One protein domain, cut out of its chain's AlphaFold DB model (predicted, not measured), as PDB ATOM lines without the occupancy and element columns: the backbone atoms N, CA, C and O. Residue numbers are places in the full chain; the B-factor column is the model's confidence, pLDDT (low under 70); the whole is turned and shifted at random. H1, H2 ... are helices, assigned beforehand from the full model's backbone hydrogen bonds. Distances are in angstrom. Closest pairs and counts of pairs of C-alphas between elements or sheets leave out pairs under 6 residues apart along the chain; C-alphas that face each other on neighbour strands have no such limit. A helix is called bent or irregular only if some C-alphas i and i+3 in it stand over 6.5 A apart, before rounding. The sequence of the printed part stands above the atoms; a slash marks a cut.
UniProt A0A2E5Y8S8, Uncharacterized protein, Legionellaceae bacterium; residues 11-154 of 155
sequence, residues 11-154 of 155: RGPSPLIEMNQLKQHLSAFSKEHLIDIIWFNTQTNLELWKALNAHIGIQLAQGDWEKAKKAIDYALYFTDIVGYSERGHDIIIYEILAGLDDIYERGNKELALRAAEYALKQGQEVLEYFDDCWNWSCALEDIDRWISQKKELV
ATOM      1  N   ARG A  11     -13.278  -6.284  28.150       60.50
ATOM      2  CA  ARG A  11     -14.385  -6.339  27.187       60.50
ATOM      3  C   ARG A  11     -15.576  -5.589  27.758       60.50
ATOM      4  O   ARG A  11     -16.513  -6.203  28.262       60.50
ATOM      5  N   GLY A  12     -15.505  -4.265  27.672       66.69
ATOM      6  CA  GLY A  12     -16.672  -3.414  27.836       66.69
ATOM      7  C   GLY A  12     -17.818  -3.836  26.904       66.69
ATOM      8  O   GLY A  12     -17.607  -4.622  25.966       66.69
ATOM      9  N   PRO A  13     -19.039  -3.343  27.152       80.75
ATOM     10  CA  PRO A  13     -20.165  -3.529  26.247       80.75
ATOM     11  C   PRO A  13     -19.762  -3.219  24.800       80.75
ATOM     12  O   PRO A  13     -18.937  -2.349  24.526       80.75
ATOM     13  N   SER A  14     -20.306  -3.990  23.861       82.56
ATOM     14  CA  SER A  14     -20.051  -3.782  22.435       82.56
ATOM     15  C   SER A  14     -21.020  -2.742  21.874       82.56
ATOM     16  O   SER A  14     -22.169  -2.709  22.326       82.56
ATOM     17  N   PRO A  15     -20.598  -1.928  20.888       81.06
ATOM     18  CA  PRO A  15     -21.514  -1.026  20.206       81.06
ATOM     19  C   PRO A  15     -22.646  -1.833  19.574       81.06
ATOM     20  O   PRO A  15     -22.429  -2.933  19.061       81.06
ATOM     21  N   LEU A  16     -23.859  -1.285  19.623       82.19
ATOM     22  CA  LEU A  16     -25.016  -1.942  19.023       82.19
ATOM     23  C   LEU A  16     -25.032  -1.764  17.499       82.19
ATOM     24  O   LEU A  16     -25.593  -2.596  16.790       82.19
ATOM     25  N   ILE A  17     -24.406  -0.692  17.013       82.56
ATOM     26  CA  ILE A  17     -24.290  -0.357  15.597       82.56
ATOM     27  C   ILE A  17     -22.811  -0.334  15.252       82.56
ATOM     28  O   ILE A  17     -22.011   0.329  15.910       82.56
ATOM     29  N   GLU A  18     -22.430  -1.045  14.200       82.44
ATOM     30  CA  GLU A  18     -21.059  -0.979  13.711       82.44
ATOM     31  C   GLU A  18     -20.812   0.337  12.948       82.44
ATOM     32  O   GLU A  18     -21.703   0.911  12.320       82.44
ATOM     33  N   MET A  19     -19.574   0.834  12.955       77.38
ATOM     34  CA  MET A  19     -19.220   2.116  12.317       77.38
ATOM     35  C   MET A  19     -19.548   2.160  10.808       77.38
ATOM     36  O   MET A  19     -19.854   3.214  10.249       77.38
ATOM     37  N   ASN A  20     -19.507   1.009  10.131       76.50
ATOM     38  CA  ASN A  20     -19.900   0.839   8.725       76.50
ATOM     39  C   ASN A  20     -21.427   0.952   8.504       76.50
ATOM     40  O   ASN A  20     -21.851   1.275   7.395       76.50
ATOM     41  N   GLN A  21     -22.240   0.719   9.537       79.31
ATOM     42  CA  GLN A  21     -23.702   0.812   9.512       79.31
ATOM     43  C   GLN A  21     -24.193   2.220   9.865       79.31
ATOM     44  O   GLN A  21     -25.252   2.626   9.390       79.31
ATOM     45  N   LEU A  22     -23.410   3.008  10.614       79.44
ATOM     46  CA  LEU A  22     -23.786   4.359  11.055       79.44
ATOM     47  C   LEU A  22     -24.308   5.244   9.910       79.44
ATOM     48  O   LEU A  22     -25.367   5.856  10.043       79.44
ATOM     49  N   LYS A  23     -23.616   5.279   8.760       76.56
ATOM     50  CA  LYS A  23     -24.025   6.113   7.611       76.56
ATOM     51  C   LYS A  23     -25.453   5.829   7.137       76.56
ATOM     52  O   LYS A  23     -26.129   6.743   6.680       76.56
ATOM     53  N   GLN A  24     -25.916   4.584   7.250       78.81
ATOM     54  CA  GLN A  24     -27.253   4.180   6.806       78.81
ATOM     55  C   GLN A  24     -28.343   4.775   7.709       78.81
ATOM     56  O   GLN A  24     -29.417   5.144   7.231       78.81
ATOM     57  N   HIS A  25     -28.039   4.935   8.996       75.31
ATOM     58  CA  HIS A  25     -28.942   5.508   9.993       75.31
ATOM     59  C   HIS A  25     -28.938   7.041  10.005       75.31
ATOM     60  O   HIS A  25     -29.925   7.654  10.396       75.31
ATOM     61  N   LEU A  26     -27.879   7.674   9.492       72.25
ATOM     62  CA  LEU A  26     -27.810   9.127   9.300       72.25
ATOM     63  C   LEU A  26     -28.591   9.617   8.062       72.25
ATOM     64  O   LEU A  26     -28.613  10.812   7.784       72.25
ATOM     65  N   SER A  27     -29.260   8.731   7.321       62.44
ATOM     66  CA  SER A  27     -30.012   9.070   6.099       62.44
ATOM     67  C   SER A  27     -31.158  10.075   6.307       62.44
ATOM     68  O   SER A  27     -31.632  10.666   5.339       62.44
ATOM     69  N   ALA A  28     -31.571  10.322   7.555       59.62
ATOM     70  CA  ALA A  28     -32.516  11.383   7.907       59.62
ATOM     71  C   ALA A  28     -31.935  12.807   7.756       59.62
ATOM     72  O   ALA A  28     -32.694  13.774   7.651       59.62
ATOM     73  N   PHE A  29     -30.607  12.965   7.712       58.09
ATOM     74  CA  PHE A  29     -29.977  14.251   7.423       58.09
ATOM     75  C   PHE A  29     -30.106  14.572   5.928       58.09
ATOM     76  O   PHE A  29     -29.607  13.857   5.064       58.09
ATOM     77  N   SER A  30     -30.746  15.697   5.611       55.00
ATOM     78  CA  SER A  30     -31.147  16.079   4.245       55.00
ATOM     79  C   SER A  30     -30.001  16.436   3.286       55.00
ATOM     80  O   SER A  30     -30.254  16.765   2.127       55.00
ATOM     81  N   LYS A  31     -28.741  16.396   3.739       68.50
ATOM     82  CA  LYS A  31     -27.555  16.690   2.921       68.50
ATOM     83  C   LYS A  31     -26.477  15.636   3.152       68.50
ATOM     84  O   LYS A  31     -25.924  15.562   4.245       68.50
ATOM     85  N   GLU A  32     -26.111  14.907   2.098       62.81
ATOM     86  CA  GLU A  32     -25.061  13.869   2.106       62.81
ATOM     87  C   GLU A  32     -23.738  14.362   2.717       62.81
ATOM     88  O   GLU A  32     -23.098  13.659   3.490       62.81
ATOM     89  N   HIS A  33     -23.378  15.625   2.473       58.50
ATOM     90  CA  HIS A  33     -22.170  16.227   3.040       58.50
ATOM     91  C   HIS A  33     -22.187  16.317   4.580       58.50
ATOM     92  O   HIS A  33     -21.143  16.191   5.212       58.50
ATOM     93  N   LEU A  34     -23.359  16.500   5.205       66.50
ATOM     94  CA  LEU A  34     -23.490  16.498   6.669       66.50
ATOM     95  C   LEU A  34     -23.343  15.085   7.242       66.50
ATOM     96  O   LEU A  34     -22.731  14.921   8.294       66.50
ATOM     97  N   ILE A  35     -23.835  14.069   6.525       71.81
ATOM     98  CA  ILE A  35     -23.669  12.655   6.896       71.81
ATOM     99  C   ILE A  35     -22.182  12.291   6.928       71.81
ATOM    100  O   ILE A  35     -21.716  11.681   7.891       71.81
ATOM    101  N   ASP A  36     -21.425  12.701   5.910       70.75
ATOM    102  CA  ASP A  36     -19.988  12.432   5.840       70.75
ATOM    103  C   ASP A  36     -19.194  13.165   6.925       70.75
ATOM    104  O   ASP A  36     -18.292  12.571   7.514       70.75
ATOM    105  N   ILE A  37     -19.547  14.419   7.236       71.81
ATOM    106  CA  ILE A  37     -18.922  15.174   8.330       71.81
ATOM    107  C   ILE A  37     -19.167  14.474   9.668       71.81
ATOM    108  O   ILE A  37     -18.216  14.259  10.419       71.81
ATOM    109  N   ILE A  38     -20.409  14.088   9.971       76.69
ATOM    110  CA  ILE A  38     -20.742  13.401  11.228       76.69
ATOM    111  C   ILE A  38     -19.989  12.069  11.312       76.69
ATOM    112  O   ILE A  38     -19.302  11.819  12.300       76.69
ATOM    113  N   TRP A  39     -20.033  11.260  10.252       78.19
ATOM    114  CA  TRP A  39     -19.332   9.975  10.200       78.19
ATOM    115  C   TRP A  39     -17.812  10.106  10.357       78.19
ATOM    116  O   TRP A  39     -17.179   9.286  11.024       78.19
ATOM    117  N   PHE A  40     -17.202  11.124   9.751       78.06
ATOM    118  CA  PHE A  40     -15.765  11.346   9.885       78.06
ATOM    119  C   PHE A  40     -15.403  11.738  11.323       78.06
ATOM    120  O   PHE A  40     -14.475  11.177  11.897       78.06
ATOM    121  N   ASN A  41     -16.181  12.630  11.945       80.06
ATOM    122  CA  ASN A  41     -15.937  13.054  13.325       80.06
ATOM    123  C   ASN A  41     -16.135  11.915  14.337       80.06
ATOM    124  O   ASN A  41     -15.361  11.813  15.285       80.06
ATOM    125  N   THR A  42     -17.097  11.011  14.124       80.56
ATOM    126  CA  THR A  42     -17.319   9.856  15.018       80.56
ATOM    127  C   THR A  42     -16.157   8.870  15.064       80.56
ATOM    128  O   THR A  42     -16.054   8.094  16.006       80.56
ATOM    129  N   GLN A  43     -15.265   8.879  14.070       77.12
ATOM    130  CA  GLN A  43     -14.082   8.009  14.080       77.12
ATOM    131  C   GLN A  43     -13.015   8.474  15.067       77.12
ATOM    132  O   GLN A  43     -12.179   7.675  15.482       77.12
ATOM    133  N   THR A  44     -13.027   9.758  15.418       80.44
ATOM    134  CA  THR A  44     -12.008  10.387  16.264       80.44
ATOM    135  C   THR A  44     -12.580  10.978  17.551       80.44
ATOM    136  O   THR A  44     -11.808  11.375  18.413       80.44
ATOM    137  N   ASN A  45     -13.908  11.052  17.680       85.19
ATOM    138  CA  ASN A  45     -14.618  11.560  18.851       85.19
ATOM    139  C   ASN A  45     -15.475  10.436  19.455       85.19
ATOM    140  O   ASN A  45     -16.501  10.044  18.888       85.19
ATOM    141  N   LEU A  46     -15.012   9.892  20.583       84.94
ATOM    142  CA  LEU A  46     -15.618   8.728  21.228       84.94
ATOM    143  C   LEU A  46     -16.972   9.072  21.857       84.94
ATOM    144  O   LEU A  46     -17.890   8.253  21.828       84.94
ATOM    145  N   GLU A  47     -17.114  10.281  22.384       87.88
ATOM    146  CA  GLU A  47     -18.324  10.770  23.040       87.88
ATOM    147  C   GLU A  47     -19.458  10.884  22.024       87.88
ATOM    148  O   GLU A  47     -20.552  10.367  22.245       87.88
ATOM    149  N   LEU A  48     -19.166  11.459  20.856       87.44
ATOM    150  CA  LEU A  48     -20.096  11.538  19.735       87.44
ATOM    151  C   LEU A  48     -20.480  10.140  19.231       87.44
ATOM    152  O   LEU A  48     -21.646   9.886  18.933       87.44
ATOM    153  N   TRP A  49     -19.520   9.214  19.153       88.69
ATOM    154  CA  TRP A  49     -19.795   7.835  18.749       88.69
ATOM    155  C   TRP A  49     -20.725   7.105  19.729       88.69
ATOM    156  O   TRP A  49     -21.670   6.430  19.305       88.69
ATOM    157  N   LYS A  50     -20.492   7.268  21.035       90.94
ATOM    158  CA  LYS A  50     -21.349   6.731  22.099       90.94
ATOM    159  C   LYS A  50     -22.744   7.345  22.065       90.94
ATOM    160  O   LYS A  50     -23.717   6.596  22.096       90.94
ATOM    161  N   ALA A  51     -22.842   8.665  21.939       90.75
ATOM    162  CA  ALA A  51     -24.110   9.388  21.903       90.75
ATOM    163  C   ALA A  51     -24.996   8.924  20.733       90.75
ATOM    164  O   ALA A  51     -26.156   8.561  20.930       90.75
ATOM    165  N   LEU A  52     -24.424   8.809  19.528       89.75
ATOM    166  CA  LEU A  52     -25.150   8.305  18.357       89.75
ATOM    167  C   LEU A  52     -25.542   6.828  18.491       89.75
ATOM    168  O   LEU A  52     -26.639   6.451  18.079       89.75
ATOM    169  N   ASN A  53     -24.683   5.985  19.080       90.06
ATOM    170  CA  ASN A  53     -25.048   4.593  19.363       90.06
ATOM    171  C   ASN A  53     -26.209   4.495  20.346       90.06
ATOM    172  O   ASN A  53     -27.064   3.628  20.177       90.06
ATOM    173  N   ALA A  54     -26.239   5.366  21.353       91.06
ATOM    174  CA  ALA A  54     -27.321   5.417  22.317       91.06
ATOM    175  C   ALA A  54     -28.636   5.773  21.616       91.06
ATOM    176  O   ALA A  54     -29.565   4.971  21.627       91.06
ATOM    177  N   HIS A  55     -28.672   6.914  20.924       91.88
ATOM    178  CA  HIS A  55     -29.861   7.409  20.231       91.88
ATOM    179  C   HIS A  55     -30.417   6.374  19.245       91.88
ATOM    180  O   HIS A  55     -31.559   5.922  19.365       91.88
ATOM    181  N   ILE A  56     -29.601   5.972  18.268       90.25
ATOM    182  CA  ILE A  56     -30.052   5.093  17.187       90.25
ATOM    183  C   ILE A  56     -30.323   3.689  17.744       90.25
ATOM    184  O   ILE A  56     -31.308   3.051  17.373       90.25
ATOM    185  N   GLY A  57     -29.480   3.199  18.657       89.44
ATOM    186  CA  GLY A  57     -29.640   1.879  19.257       89.44
ATOM    187  C   GLY A  57     -30.927   1.749  20.070       89.44
ATOM    188  O   GLY A  57     -31.609   0.726  19.972       89.44
ATOM    189  N   ILE A  58     -31.298   2.801  20.804       91.06
ATOM    190  CA  ILE A  58     -32.580   2.901  21.505       91.06
ATOM    191  C   ILE A  58     -33.723   2.849  20.485       91.06
ATOM    192  O   ILE A  58     -34.563   1.955  20.580       91.06
ATOM    193  N   GLN A  59     -33.728   3.701  19.454       88.62
ATOM    194  CA  GLN A  59     -34.785   3.704  18.427       88.62
ATOM    195  C   GLN A  59     -34.961   2.339  17.733       88.62
ATOM    196  O   GLN A  59     -36.086   1.881  17.509       88.62
ATOM    197  N   LEU A  60     -33.859   1.652  17.422       87.75
ATOM    198  CA  LEU A  60     -33.870   0.329  16.788       87.75
ATOM    199  C   LEU A  60     -34.334  -0.802  17.715       87.75
ATOM    200  O   LEU A  60     -34.589  -1.911  17.237       87.75
ATOM    201  N   ALA A  61     -34.465  -0.555  19.019       86.44
ATOM    202  CA  ALA A  61     -34.945  -1.559  19.959       86.44
ATOM    203  C   ALA A  61     -36.386  -1.995  19.648       86.44
ATOM    204  O   ALA A  61     -36.716  -3.156  19.863       86.44
ATOM    205  N   GLN A  62     -37.233  -1.110  19.101       84.50
ATOM    206  CA  GLN A  62     -38.596  -1.434  18.637       84.50
ATOM    207  C   GLN A  62     -39.440  -2.250  19.644       84.50
ATOM    208  O   GLN A  62     -40.179  -3.155  19.263       84.50
ATOM    209  N   GLY A  63     -39.335  -1.957  20.945       83.75
ATOM    210  CA  GLY A  63     -40.038  -2.710  21.993       83.75
ATOM    211  C   GLY A  63     -39.192  -3.779  22.704       83.75
ATOM    212  O   GLY A  63     -39.630  -4.305  23.724       83.75
ATOM    213  N   ASP A  64     -37.983  -4.073  22.225       92.44
ATOM    214  CA  ASP A  64     -37.046  -5.025  22.833       92.44
ATOM    215  C   ASP A  64     -36.222  -4.368  23.953       92.44
ATOM    216  O   ASP A  64     -35.291  -3.594  23.713       92.44
ATOM    217  N   TRP A  65     -36.552  -4.720  25.195       93.88
ATOM    218  CA  TRP A  65     -35.851  -4.238  26.384       93.88
ATOM    219  C   TRP A  65     -34.341  -4.504  26.354       93.88
ATOM    220  O   TRP A  65     -33.555  -3.617  26.683       93.88
ATOM    221  N   GLU A  66     -33.912  -5.700  25.949       94.38
ATOM    222  CA  GLU A  66     -32.500  -6.084  26.021       94.38
ATOM    223  C   GLU A  66     -31.651  -5.304  25.014       94.38
ATOM    224  O   GLU A  66     -30.481  -5.015  25.273       94.38
ATOM    225  N   LYS A  67     -32.231  -4.915  23.875       91.94
ATOM    226  CA  LYS A  67     -31.556  -4.038  22.908       91.94
ATOM    227  C   LYS A  67     -31.412  -2.614  23.431       91.94
ATOM    228  O   LYS A  67     -30.311  -2.072  23.364       91.94
ATOM    229  N   ALA A  68     -32.481  -2.044  23.991       93.38
ATOM    230  CA  ALA A  68     -32.434  -0.709  24.589       93.38
ATOM    231  C   ALA A  68     -31.406  -0.653  25.731       93.38
ATOM    232  O   ALA A  68     -30.557   0.236  25.770       93.38
ATOM    233  N   LYS A  69     -31.416  -1.670  26.602       95.19
ATOM    234  CA  LYS A  69     -30.451  -1.819  27.694       95.19
ATOM    235  C   LYS A  69     -29.008  -1.841  27.185       95.19
ATOM    236  O   LYS A  69     -28.178  -1.100  27.698       95.19
ATOM    237  N   LYS A  70     -28.702  -2.642  26.158       94.19
ATOM    238  CA  LYS A  70     -27.347  -2.724  25.583       94.19
ATOM    239  C   LYS A  70     -26.864  -1.401  24.992       94.19
ATOM    240  O   LYS A  70     -25.684  -1.090  25.128       94.19
ATOM    241  N   ALA A  71     -27.749  -0.640  24.345       93.38
ATOM    242  CA  ALA A  71     -27.406   0.679  23.817       93.38
ATOM    243  C   ALA A  71     -26.997   1.641  24.946       93.38
ATOM    244  O   ALA A  71     -25.971   2.311  24.839       93.38
ATOM    245  N   ILE A  72     -27.756   1.643  26.047       96.12
ATOM    246  CA  ILE A  72     -27.467   2.452  27.240       96.12
ATOM    247  C   ILE A  72     -26.163   1.997  27.907       96.12
ATOM    248  O   ILE A  72     -25.291   2.825  28.156       96.12
ATOM    249  N   ASP A  73     -25.994   0.689  28.134       94.88
ATOM    250  CA  ASP A  73     -24.781   0.125  28.746       94.88
ATOM    251  C   ASP A  73     -23.528   0.527  27.960       94.88
ATOM    252  O   ASP A  73     -22.520   0.915  28.544       94.88
ATOM    253  N   TYR A  74     -23.586   0.457  26.626       93.56
ATOM    254  CA  TYR A  74     -22.477   0.866  25.768       93.56
ATOM    255  C   TYR A  74     -22.150   2.352  25.895       93.56
ATOM    256  O   TYR A  74     -20.986   2.729  26.057       93.56
ATOM    257  N   ALA A  75     -23.176   3.194  25.809       93.56
ATOM    258  CA  ALA A  75     -23.018   4.636  25.804       93.56
ATOM    259  C   ALA A  75     -22.443   5.161  27.126       93.56
ATOM    260  O   ALA A  75     -21.617   6.073  27.121       93.56
ATOM    261  N   LEU A  76     -22.832   4.549  28.245       94.50
ATOM    262  CA  LEU A  76     -22.443   4.973  29.589       94.50
ATOM    263  C   LEU A  76     -21.194   4.257  30.123       94.50
ATOM    264  O   LEU A  76     -20.802   4.476  31.260       94.50
ATOM    265  N   TYR A  77     -20.525   3.418  29.332       91.88
ATOM    266  CA  TYR A  77     -19.344   2.700  29.808       91.88
ATOM    267  C   TYR A  77     -18.066   3.550  29.740       91.88
ATOM    268  O   TYR A  77     -17.551   3.808  28.650       91.88
ATOM    269  N   PHE A  78     -17.514   3.934  30.890       88.12
ATOM    270  CA  PHE A  78     -16.235   4.645  31.016       88.12
ATOM    271  C   PHE A  78     -15.188   3.745  31.685       88.12
ATOM    272  O   PHE A  78     -15.489   3.066  32.662       88.12
ATOM    273  N   THR A  79     -13.975   3.687  31.127       82.12
ATOM    274  CA  THR A  79     -12.882   2.829  31.631       82.12
ATOM    275  C   THR A  79     -11.870   3.564  32.491       82.12
ATOM    276  O   THR A  79     -11.147   2.928  33.253       82.12
ATOM    277  N   ASP A  80     -11.811   4.882  32.349       83.31
ATOM    278  CA  ASP A  80     -10.785   5.745  32.914       83.31
ATOM    279  C   ASP A  80     -11.445   6.986  33.521       83.31
ATOM    280  O   ASP A  80     -12.615   7.273  33.252       83.31
ATOM    281  N   ILE A  81     -10.688   7.705  34.350       84.38
ATOM    282  CA  ILE A  81     -11.148   8.963  34.939       84.38
ATOM    283  C   ILE A  81     -11.316  10.001  33.828       84.38
ATOM    284  O   ILE A  81     -10.367  10.292  33.099       84.38
ATOM    285  N   VAL A  82     -12.510  10.576  33.743       85.62
ATOM    286  CA  VAL A  82     -12.856  11.687  32.864       85.62
ATOM    287  C   VAL A  82     -12.422  12.987  33.533       85.62
ATOM    288  O   VAL A  82     -12.995  13.430  34.536       85.62
ATOM    289  N   GLY A  83     -11.373  13.593  32.981       81.88
ATOM    290  CA  GLY A  83     -10.772  14.804  33.532       81.88
ATOM    291  C   GLY A  83     -11.548  16.079  33.188       81.88
ATOM    292  O   GLY A  83     -12.250  16.158  32.182       81.88
ATOM    293  N   TYR A  84     -11.337  17.147  33.964       73.94
ATOM    294  CA  TYR A  84     -11.991  18.459  33.776       73.94
ATOM    295  C   TYR A  84     -11.847  19.059  32.358       73.94
ATOM    296  O   TYR A  84     -12.692  19.830  31.894       73.94
ATOM    297  N   SER A  85     -10.757  18.739  31.654       79.06
ATOM    298  CA  SER A  85     -10.512  19.198  30.282       79.06
ATOM    299  C   SER A  85     -11.353  18.478  29.224       79.06
ATOM    300  O   SER A  85     -11.468  18.979  28.106       79.06
ATOM    301  N   GLU A  86     -11.943  17.330  29.552       72.19
ATOM    302  CA  GLU A  86     -12.673  16.456  28.632       72.19
ATOM    303  C   GLU A  86     -14.176  16.763  28.712       72.19
ATOM    304  O   GLU A  86     -14.989  16.036  29.282       72.19
ATOM    305  N   ARG A  87     -14.552  17.930  28.185       75.19
ATOM    306  CA  ARG A  87     -15.942  18.409  28.192       75.19
ATOM    307  C   ARG A  87     -16.774  17.759  27.087       75.19
ATOM    308  O   ARG A  87     -16.251  17.437  26.026       75.19
ATOM    309  N   GLY A  88     -18.090  17.691  27.302       82.06
ATOM    310  CA  GLY A  88     -19.071  17.288  26.288       82.06
ATOM    311  C   GLY A  88     -19.669  15.897  26.487       82.06
ATOM    312  O   GLY A  88     -20.512  15.492  25.699       82.06
ATOM    313  N   HIS A  89     -19.276  15.178  27.536       89.88
ATOM    314  CA  HIS A  89     -19.820  13.864  27.882       89.88
ATOM    315  C   HIS A  89     -21.332  13.869  28.139       89.88
ATOM    316  O   HIS A  89     -22.023  12.911  27.798       89.88
ATOM    317  N   ASP A  90     -21.857  14.968  28.678       91.19
ATOM    318  CA  ASP A  90     -23.280  15.210  28.914       91.19
ATOM    319  C   ASP A  90     -24.138  15.073  27.644       91.19
ATOM    320  O   ASP A  90     -25.308  14.699  27.732       91.19
ATOM    321  N   ILE A  91     -23.549  15.248  26.451       91.06
ATOM    322  CA  ILE A  91     -24.241  15.015  25.176       91.06
ATOM    323  C   ILE A  91     -24.776  13.586  25.047       91.06
ATOM    324  O   ILE A  91     -25.815  13.376  24.428       91.06
ATOM    325  N   ILE A  92     -24.113  12.604  25.667       94.19
ATOM    326  CA  ILE A  92     -24.557  11.207  25.656       94.19
ATOM    327  C   ILE A  92     -25.923  11.085  26.336       94.19
ATOM    328  O   ILE A  92     -26.805  10.397  25.826       94.19
ATOM    329  N   ILE A  93     -26.116  11.781  27.459       95.81
ATOM    330  CA  ILE A  93     -27.378  11.780  28.201       95.81
ATOM    331  C   ILE A  93     -28.485  12.472  27.402       95.81
ATOM    332  O   ILE A  93     -29.589  11.933  27.300       95.81
ATOM    333  N   TYR A  94     -28.196  13.616  26.782       94.38
ATOM    334  CA  TYR A  94     -29.187  14.315  25.960       94.38
ATOM    335  C   TYR A  94     -29.615  13.499  24.733       94.38
ATOM    336  O   TYR A  94     -30.797  13.472  24.396       94.38
ATOM    337  N   GLU A  95     -28.692  12.775  24.100       94.19
ATOM    338  CA  GLU A  95     -29.020  11.897  22.971       94.19
ATOM    339  C   GLU A  95     -29.776  10.630  23.404       94.19
ATOM    340  O   GLU A  95     -30.663  10.163  22.684       94.19
ATOM    341  N   ILE A  96     -29.506  10.102  24.605       95.75
ATOM    342  CA  ILE A  96     -30.356   9.071  25.220       95.75
ATOM    343  C   ILE A  96     -31.779   9.609  25.394       95.75
ATOM    344  O   ILE A  96     -32.726   8.953  24.965       95.75
ATOM    345  N   LEU A  97     -31.940  10.802  25.976       95.62
ATOM    346  CA  LEU A  97     -33.250  11.430  26.173       95.62
ATOM    347  C   LEU A  97     -34.011  11.622  24.865       95.62
ATOM    348  O   LEU A  97     -35.183  11.259  24.797       95.62
ATOM    349  N   ALA A  98     -33.350  12.121  23.822       93.19
ATOM    350  CA  ALA A  98     -33.962  12.284  22.507       93.19
ATOM    351  C   ALA A  98     -34.474  10.945  21.942       93.19
ATOM    352  O   ALA A  98     -35.620  10.855  21.496       93.19
ATOM    353  N   GLY A  99     -33.665   9.882  22.032       91.44
ATOM    354  CA  GLY A  99     -34.079   8.541  21.613       91.44
ATOM    355  C   GLY A  99     -35.259   7.991  22.427       91.44
ATOM    356  O   GLY A  99     -36.142   7.331  21.874       91.44
ATOM    357  N   LEU A 100     -35.305   8.273  23.732       94.12
ATOM    358  CA  LEU A 100     -36.405   7.873  24.615       94.12
ATOM    359  C   LEU A 100     -37.698   8.633  24.312       94.12
ATOM    360  O   LEU A 100     -38.759   8.009  24.278       94.12
ATOM    361  N   ASP A 101     -37.616   9.940  24.057       93.50
ATOM    362  CA  ASP A 101     -38.767  10.762  23.674       93.50
ATOM    363  C   ASP A 101     -39.402  10.248  22.380       93.50
ATOM    364  O   ASP A 101     -40.618  10.065  22.318       93.50
ATOM    365  N   ASP A 102     -38.597   9.907  21.374       89.69
ATOM    366  CA  ASP A 102     -39.112   9.352  20.121       89.69
ATOM    367  C   ASP A 102     -39.876   8.036  20.328       89.69
ATOM    368  O   ASP A 102     -40.957   7.842  19.758       89.69
ATOM    369  N   ILE A 103     -39.358   7.133  21.168       91.38
ATOM    370  CA  ILE A 103     -40.058   5.881  21.496       91.38
ATOM    371  C   ILE A 103     -41.308   6.156  22.324       91.38
ATOM    372  O   ILE A 103     -42.321   5.486  22.123       91.38
ATOM    373  N   TYR A 104     -41.263   7.113  23.244       93.31
ATOM    374  CA  TYR A 104     -42.410   7.450  24.074       93.31
ATOM    375  C   TYR A 104     -43.562   8.022  23.236       93.31
ATOM    376  O   TYR A 104     -44.711   7.601  23.388       93.31
ATOM    377  N   GLU A 105     -43.266   8.948  22.323       90.06
ATOM    378  CA  GLU A 105     -44.276   9.627  21.505       90.06
ATOM    379  C   GLU A 105     -44.817   8.743  20.370       90.06
ATOM    380  O   GLU A 105     -45.989   8.852  20.002       90.06
ATOM    381  N   ARG A 106     -43.989   7.856  19.798       85.25
ATOM    382  CA  ARG A 106     -44.340   7.098  18.576       85.25
ATOM    383  C   ARG A 106     -44.413   5.587  18.761       85.25
ATOM    384  O   ARG A 106     -44.781   4.880  17.823       85.25
ATOM    385  N   GLY A 107     -44.033   5.080  19.927       83.38
ATOM    386  CA  GLY A 107     -43.813   3.659  20.162       83.38
ATOM    387  C   GLY A 107     -44.299   3.193  21.530       83.38
ATOM    388  O   GLY A 107     -45.451   3.398  21.913       83.38
ATOM    389  N   ASN A 108     -43.432   2.474  22.244       89.62
ATOM    390  CA  ASN A 108     -43.770   1.816  23.499       89.62
ATOM    391  C   ASN A 108     -43.403   2.702  24.705       89.62
ATOM    392  O   ASN A 108     -42.252   2.727  25.141       89.62
ATOM    393  N   LYS A 109     -44.410   3.379  25.270       92.81
ATOM    394  CA  LYS A 109     -44.273   4.255  26.448       92.81
ATOM    395  C   LYS A 109     -43.693   3.552  27.675       92.81
ATOM    396  O   LYS A 109     -42.865   4.136  28.369       92.81
ATOM    397  N   GLU A 110     -44.104   2.311  27.937       92.75
ATOM    398  CA  GLU A 110     -43.611   1.531  29.079       92.75
ATOM    399  C   GLU A 110     -42.119   1.226  28.922       92.75
ATOM    400  O   GLU A 110     -41.343   1.414  29.858       92.75
ATOM    401  N   LEU A 111     -41.702   0.827  27.715       93.38
ATOM    402  CA  LEU A 111     -40.288   0.625  27.415       93.38
ATOM    403  C   LEU A 111     -39.492   1.920  27.606       93.38
ATOM    404  O   LEU A 111     -38.432   1.877  28.224       93.38
ATOM    405  N   ALA A 112     -39.991   3.047  27.093       95.12
ATOM    406  CA  ALA A 112     -39.309   4.333  27.207       95.12
ATOM    407  C   ALA A 112     -39.124   4.754  28.674       95.12
ATOM    408  O   ALA A 112     -38.017   5.101  29.071       95.12
ATOM    409  N   LEU A 113     -40.163   4.638  29.507       96.19
ATOM    410  CA  LEU A 113     -40.067   4.933  30.942       96.19
ATOM    411  C   LEU A 113     -39.073   4.009  31.653       96.19
ATOM    412  O   LEU A 113     -38.196   4.482  32.373       96.19
ATOM    413  N   ARG A 114     -39.159   2.697  31.407       96.25
ATOM    414  CA  ARG A 114     -38.241   1.715  31.999       96.25
ATOM    415  C   ARG A 114     -36.787   1.967  31.584       96.25
ATOM    416  O   ARG A 114     -35.872   1.803  32.388       96.25
ATOM    417  N   ALA A 115     -36.564   2.343  30.327       96.69
ATOM    418  CA  ALA A 115     -35.239   2.654  29.802       96.69
ATOM    419  C   ALA A 115     -34.695   3.974  30.359       96.69
ATOM    420  O   ALA A 115     -33.512   4.032  30.684       96.69
ATOM    421  N   ALA A 116     -35.544   4.985  30.560       97.44
ATOM    422  CA  ALA A 116     -35.172   6.236  31.217       97.44
ATOM    423  C   ALA A 116     -34.721   6.008  32.669       97.44
ATOM    424  O   ALA A 116     -33.650   6.467  33.059       97.44
ATOM    425  N   GLU A 117     -35.487   5.242  33.453       98.06
ATOM    426  CA  GLU A 117     -35.124   4.893  34.837       98.06
ATOM    427  C   GLU A 117     -33.786   4.150  34.904       98.06
ATOM    428  O   GLU A 117     -32.955   4.399  35.780       98.06
ATOM    429  N   TYR A 118     -33.563   3.243  33.955       98.19
ATOM    430  CA  TYR A 118     -32.312   2.509  33.861       98.19
ATOM    431  C   TYR A 118     -31.136   3.408  33.468       98.19
ATOM    432  O   TYR A 118     -30.085   3.328  34.102       98.19
ATOM    433  N   ALA A 119     -31.314   4.289  32.480       97.38
ATOM    434  CA  ALA A 119     -30.300   5.259  32.072       97.38
ATOM    435  C   ALA A 119     -29.932   6.212  33.212       97.38
ATOM    436  O   ALA A 119     -28.747   6.444  33.433       97.38
ATOM    437  N   LEU A 120     -30.914   6.698  33.979       98.19
ATOM    438  CA  LEU A 120     -30.669   7.525  35.161       98.19
ATOM    439  C   LEU A 120     -29.818   6.778  36.189       98.19
ATOM    440  O   LEU A 120     -28.803   7.301  36.645       98.19
ATOM    441  N   LYS A 121     -30.191   5.536  36.514       98.00
ATOM    442  CA  LYS A 121     -29.447   4.712  37.470       98.00
ATOM    443  C   LYS A 121     -28.003   4.476  37.016       98.00
ATOM    444  O   LYS A 121     -27.079   4.692  37.792       98.00
ATOM    445  N   GLN A 122     -27.800   4.034  35.775       96.88
ATOM    446  CA  GLN A 122     -26.454   3.806  35.233       96.88
ATOM    447  C   GLN A 122     -25.655   5.113  35.143       96.88
ATOM    448  O   GLN A 122     -24.477   5.145  35.475       96.88
ATOM    449  N   GLY A 123     -26.311   6.210  34.767       95.62
ATOM    450  CA  GLY A 123     -25.723   7.542  34.725       95.62
ATOM    451  C   GLY A 123     -25.239   8.030  36.093       95.62
ATOM    452  O   GLY A 123     -24.182   8.651  36.185       95.62
ATOM    453  N   GLN A 124     -25.970   7.720  37.164       96.81
ATOM    454  CA  GLN A 124     -25.553   8.010  38.538       96.81
ATOM    455  C   GLN A 124     -24.374   7.138  38.979       96.81
ATOM    456  O   GLN A 124     -23.465   7.639  39.633       96.81
ATOM    457  N   GLU A 125     -24.369   5.852  38.617       94.19
ATOM    458  CA  GLU A 125     -23.268   4.935  38.940       94.19
ATOM    459  C   GLU A 125     -21.945   5.409  38.321       94.19
ATOM    460  O   GLU A 125     -20.906   5.334  38.970       94.19
ATOM    461  N   VAL A 126     -21.976   5.983  37.114       92.06
ATOM    462  CA  VAL A 126     -20.748   6.412  36.426       92.06
ATOM    463  C   VAL A 126     -20.188   7.750  36.913       92.06
ATOM    464  O   VAL A 126     -19.096   8.122  36.493       92.06
ATOM    465  N   LEU A 127     -20.868   8.458  37.823       91.00
ATOM    466  CA  LEU A 127     -20.341   9.687  38.438       91.00
ATOM    467  C   LEU A 127     -18.984   9.463  39.117       91.00
ATOM    468  O   LEU A 127     -18.181  10.390  39.184       91.00
ATOM    469  N   GLU A 128     -18.710   8.242  39.589       88.62
ATOM    470  CA  GLU A 128     -17.439   7.882  40.228       88.62
ATOM    471  C   GLU A 128     -16.217   8.026  39.305       88.62
ATOM    472  O   GLU A 128     -15.096   8.147  39.799       88.62
ATOM    473  N   TYR A 129     -16.423   8.041  37.983       88.12
ATOM    474  CA  TYR A 129     -15.358   8.195  36.990       88.12
ATOM    475  C   TYR A 129     -15.067   9.660  36.641       88.12
ATOM    476  O   TYR A 129     -14.155   9.907  35.862       88.12
ATOM    477  N   PHE A 130     -15.810  10.638  37.165       90.94
ATOM    478  CA  PHE A 130     -15.674  12.044  36.770       90.94
ATOM    479  C   PHE A 130     -14.994  12.866  37.867       90.94
ATOM    480  O   PHE A 130     -15.501  12.955  38.984       90.94
ATOM    481  N   ASP A 131     -13.891  13.538  37.524       88.69
ATOM    482  CA  ASP A 131     -13.235  14.496  38.431       88.69
ATOM    483  C   ASP A 131     -14.095  15.755  38.652       88.69
ATOM    484  O   ASP A 131     -14.151  16.308  39.751       88.69
ATOM    485  N   ASP A 132     -14.778  16.209  37.597       87.88
ATOM    486  CA  ASP A 132     -15.827  17.227  37.645       87.88
ATOM    487  C   ASP A 132     -17.065  16.687  36.937       87.88
ATOM    488  O   ASP A 132     -17.046  16.378  35.743       87.88
ATOM    489  N   CYS A 133     -18.150  16.574  37.693       90.25
ATOM    490  CA  CYS A 133     -19.387  15.967  37.243       90.25
ATOM    491  C   CYS A 133     -20.537  16.969  37.095       90.25
ATOM    492  O   CYS A 133     -21.676  16.535  36.927       90.25
ATOM    493  N   TRP A 134     -20.289  18.285  37.146       92.25
ATOM    494  CA  TRP A 134     -21.358  19.295  37.124       92.25
ATOM    495  C   TRP A 134     -22.301  19.142  35.922       92.25
ATOM    496  O   TRP A 134     -23.497  18.917  36.098       92.25
ATOM    497  N   ASN A 135     -21.767  19.195  34.695       91.88
ATOM    498  CA  ASN A 135     -22.583  19.095  33.478       91.88
ATOM    499  C   ASN A 135     -23.310  17.750  33.381       91.88
ATOM    500  O   ASN A 135     -24.468  17.699  32.974       91.88
ATOM    501  N   TRP A 136     -22.635  16.667  33.776       94.38
ATOM    502  CA  TRP A 136     -23.227  15.333  33.805       94.38
ATOM    503  C   TRP A 136     -24.402  15.273  34.783       94.38
ATOM    504  O   TRP A 136     -25.473  14.792  34.432       94.38
ATOM    505  N   SER A 137     -24.231  15.832  35.982       95.06
ATOM    506  CA  SER A 137     -25.264  15.874  37.018       95.06
ATOM    507  C   SER A 137     -26.484  16.669  36.554       95.06
ATOM    508  O   SER A 137     -27.601  16.183  36.690       95.06
ATOM    509  N   CYS A 138     -26.281  17.827  35.913       94.94
ATOM    510  CA  CYS A 138     -27.370  18.583  35.289       94.94
ATOM    511  C   CYS A 138     -28.113  17.757  34.225       94.94
ATOM    512  O   CYS A 138     -29.341  17.770  34.187       94.94
ATOM    513  N   ALA A 139     -27.395  16.996  33.394       95.25
ATOM    514  CA  ALA A 139     -28.025  16.147  32.384       95.25
ATOM    515  C   ALA A 139     -28.862  15.013  33.018       95.25
ATOM    516  O   ALA A 139     -29.944  14.682  32.529       95.25
ATOM    517  N   LEU A 140     -28.401  14.435  34.135       97.06
ATOM    518  CA  LEU A 140     -29.161  13.432  34.891       97.06
ATOM    519  C   LEU A 140     -30.420  14.019  35.546       97.06
ATOM    520  O   LEU A 140     -31.455  13.352  35.567       97.06
ATOM    521  N   GLU A 141     -30.360  15.255  36.046       97.62
ATOM    522  CA  GLU A 141     -31.539  15.966  36.566       97.62
ATOM    523  C   GLU A 141     -32.612  16.151  35.487       97.62
ATOM    524  O   GLU A 141     -33.808  16.053  35.776       97.62
ATOM    525  N   ASP A 142     -32.211  16.377  34.235       97.00
ATOM    526  CA  ASP A 142     -33.155  16.465  33.124       97.00
ATOM    527  C   ASP A 142     -33.799  15.103  32.801       97.00
ATOM    528  O   ASP A 142     -34.996  15.073  32.501       97.00
ATOM    529  N   ILE A 143     -33.085  13.974  32.955       96.69
ATOM    530  CA  ILE A 143     -33.718  12.640  32.883       96.69
ATOM    531  C   ILE A 143     -34.748  12.460  33.999       96.69
ATOM    532  O   ILE A 143     -35.876  12.040  33.732       96.69
ATOM    533  N   ASP A 144     -34.386  12.767  35.242       97.81
ATOM    534  CA  ASP A 144     -35.286  12.603  36.390       97.81
ATOM    535  C   ASP A 144     -36.565  13.446  36.237       97.81
ATOM    536  O   ASP A 144     -37.694  12.967  36.428       97.81
ATOM    537  N   ARG A 145     -36.402  14.691  35.775       97.62
ATOM    538  CA  ARG A 145     -37.514  15.585  35.444       97.62
ATOM    539  C   ARG A 145     -38.385  15.007  34.334       97.62
ATOM    540  O   ARG A 145     -39.610  15.025  34.462       97.62
ATOM    541  N   TRP A 146     -37.775  14.490  33.270       97.00
ATOM    542  CA  TRP A 146     -38.494  13.867  32.161       97.00
ATOM    543  C   TRP A 146     -39.338  12.679  32.638       97.00
ATOM    544  O   TRP A 146     -40.533  12.619  32.345       97.00
ATOM    545  N   ILE A 147     -38.765  11.777  33.444       96.88
ATOM    546  CA  ILE A 147     -39.477  10.613  34.001       96.88
ATOM    547  C   ILE A 147     -40.694  11.065  34.807       96.88
ATOM    548  O   ILE A 147     -41.793  10.538  34.614       96.88
ATOM    549  N   SER A 148     -40.503  12.044  35.694       96.12
ATOM    550  CA  SER A 148     -41.566  12.575  36.551       96.12
ATOM    551  C   SER A 148     -42.724  13.132  35.720       96.12
ATOM    552  O   SER A 148     -43.869  12.718  35.898       96.12
ATOM    553  N   GLN A 149     -42.417  13.976  34.732       95.25
ATOM    554  CA  GLN A 149     -43.417  14.573  33.844       95.25
ATOM    555  C   GLN A 149     -44.176  13.525  33.026       95.25
ATOM    556  O   GLN A 149     -45.398  13.591  32.904       95.25
ATOM    557  N   LYS A 150     -43.478  12.541  32.448       93.12
ATOM    558  CA  LYS A 150     -44.132  11.526  31.613       93.12
ATOM    559  C   LYS A 150     -44.996  10.571  32.437       93.12
ATOM    560  O   LYS A 150     -46.051  10.175  31.955       93.12
ATOM    561  N   LYS A 151     -44.607  10.234  33.673       91.00
ATOM    562  CA  LYS A 151     -45.435   9.407  34.572       91.00
ATOM    563  C   LYS A 151     -46.749  10.085  34.941       91.00
ATOM    564  O   LYS A 151     -47.780   9.421  34.890       91.00
ATOM    565  N   GLU A 152     -46.725  11.384  35.239       85.88
ATOM    566  CA  GLU A 152     -47.941  12.158  35.536       85.88
ATOM    567  C   GLU A 152     -48.953  12.130  34.380       85.88
ATOM    568  O   GLU A 152     -50.154  12.139  34.619       85.88
ATOM    569  N   LEU A 153     -48.481  12.040  33.131       79.31
ATOM    570  CA  LEU A 153     -49.328  11.979  31.933       79.31
ATOM    571  C   LEU A 153     -49.944  10.594  31.663       79.31
ATOM    572  O   LEU A 153     -50.774  10.467  30.760       79.31
ATOM    573  N   VAL A 154     -49.499   9.548  32.366       70.88
ATOM    574  CA  VAL A 154     -49.999   8.167  32.216       70.88
ATOM    575  C   VAL A 154     -51.028   7.814  33.301       70.88
ATOM    576  O   VAL A 154     -51.840   6.912  33.087       70.88
TER     577      VAL A 154
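What this domain is: This is residues 11 to 154 of the 155 residues of an uncharacterized protein of Legionellaceae bacterium (UniProt A0A2E5Y8S8). Five helices, H3 to H7, stand side by side in an up-and-down bundle, with H3, H5 and H7 in one row and H4 and H6 in a second row beside it. A smaller helical hairpin, H1 and H2, lies at the H3 side of the bundle and is only loosely joined to it, while the link of residues 76 to 90 loops round at the end where H4 stops and H5 starts. The printed part has 144 residues with seven named helices, H1 to H7 in order along the chain, and no named strand; its class is all helix. The whole is compact, with a radius of gyration of the C-alphas of 14.9 A and spans of 42 by 37 by 28 A.

Where its parts are: The longest helix is H6, residues 109 to 129, 31.0 A long, with C-alpha 109 at (-44.273, 4.255, 26.448). It is irregular, but only just: C-alphas 125 and 128 are 6.7 A apart. H7 is residues 134 to 152, 27.6 A, and ends with C-alpha 152 at (-47.941, 12.158, 35.536). H5 is residues 91 to 106, 22.6 A; H3 is residues 46 to 59, 20.0 A; H4 is residues 65 to 75, 15.6 A. H2 is residues 32 to 42, 15.6 A. H1, residues 19 to 28, 16.8 A, begins with C-alpha 19 at (-19.220, 2.116, 12.317) and is irregular, with C-alphas 25 and 28 7.2 A apart.

How they stand to each other: H6 touches H7 in a hairpin, opposite ways at a shallow tilt of 22 degrees; their closest C-alphas, Leu 120 and Leu 140, are 6.1 A apart. H6 and H5 form another hairpin at 9 degrees, closest at Leu 100 and Ala 112, 5.3 A. H4 touches H6 the same way at 29 degrees, closest at Ile 72 and Ala 119, 6.3 A. Residues 93 to 97 of H5 touch residues 136 to 143 of H7, closest at Ile 93 and Ala 139, 6.1 A. H3 touches H5 the same way at 11 degrees, with Ala 51 and Ile 92 4.2 A apart, and forms a hairpin with H4, closest at Lys 50 and Ala 75, 4.6 A. H2 and H3 touch only at the corner, and only just, with 3 pairs of C-alphas within 8 A; Thr 42 and Trp 49 are closest, 4.9 A. H1 and H2 form a hairpin at a steep tilt of 40 degrees, closest at Leu 26 and Ile 35, 5.9 A. H1 is apart from H4, H5, H6 and H7. Each O i to N i+4 pair is within hydrogen-bond range in H2, H3, H4, H5 and H7; in H6 14 of 17 are, and in H1 1 of 6, beside 3 of 7 O i to N i+3 pairs.

The domain as a whole: The farthest C-alphas, His 33 and Glu 152, are 41.7 A apart. The printed part has no cut. The link H4 to H5 is long, 15 residues; the other links are tight. Mean pLDDT of the printed part is 86.9, with residues 11 to 12 and 27 to 34 under 70.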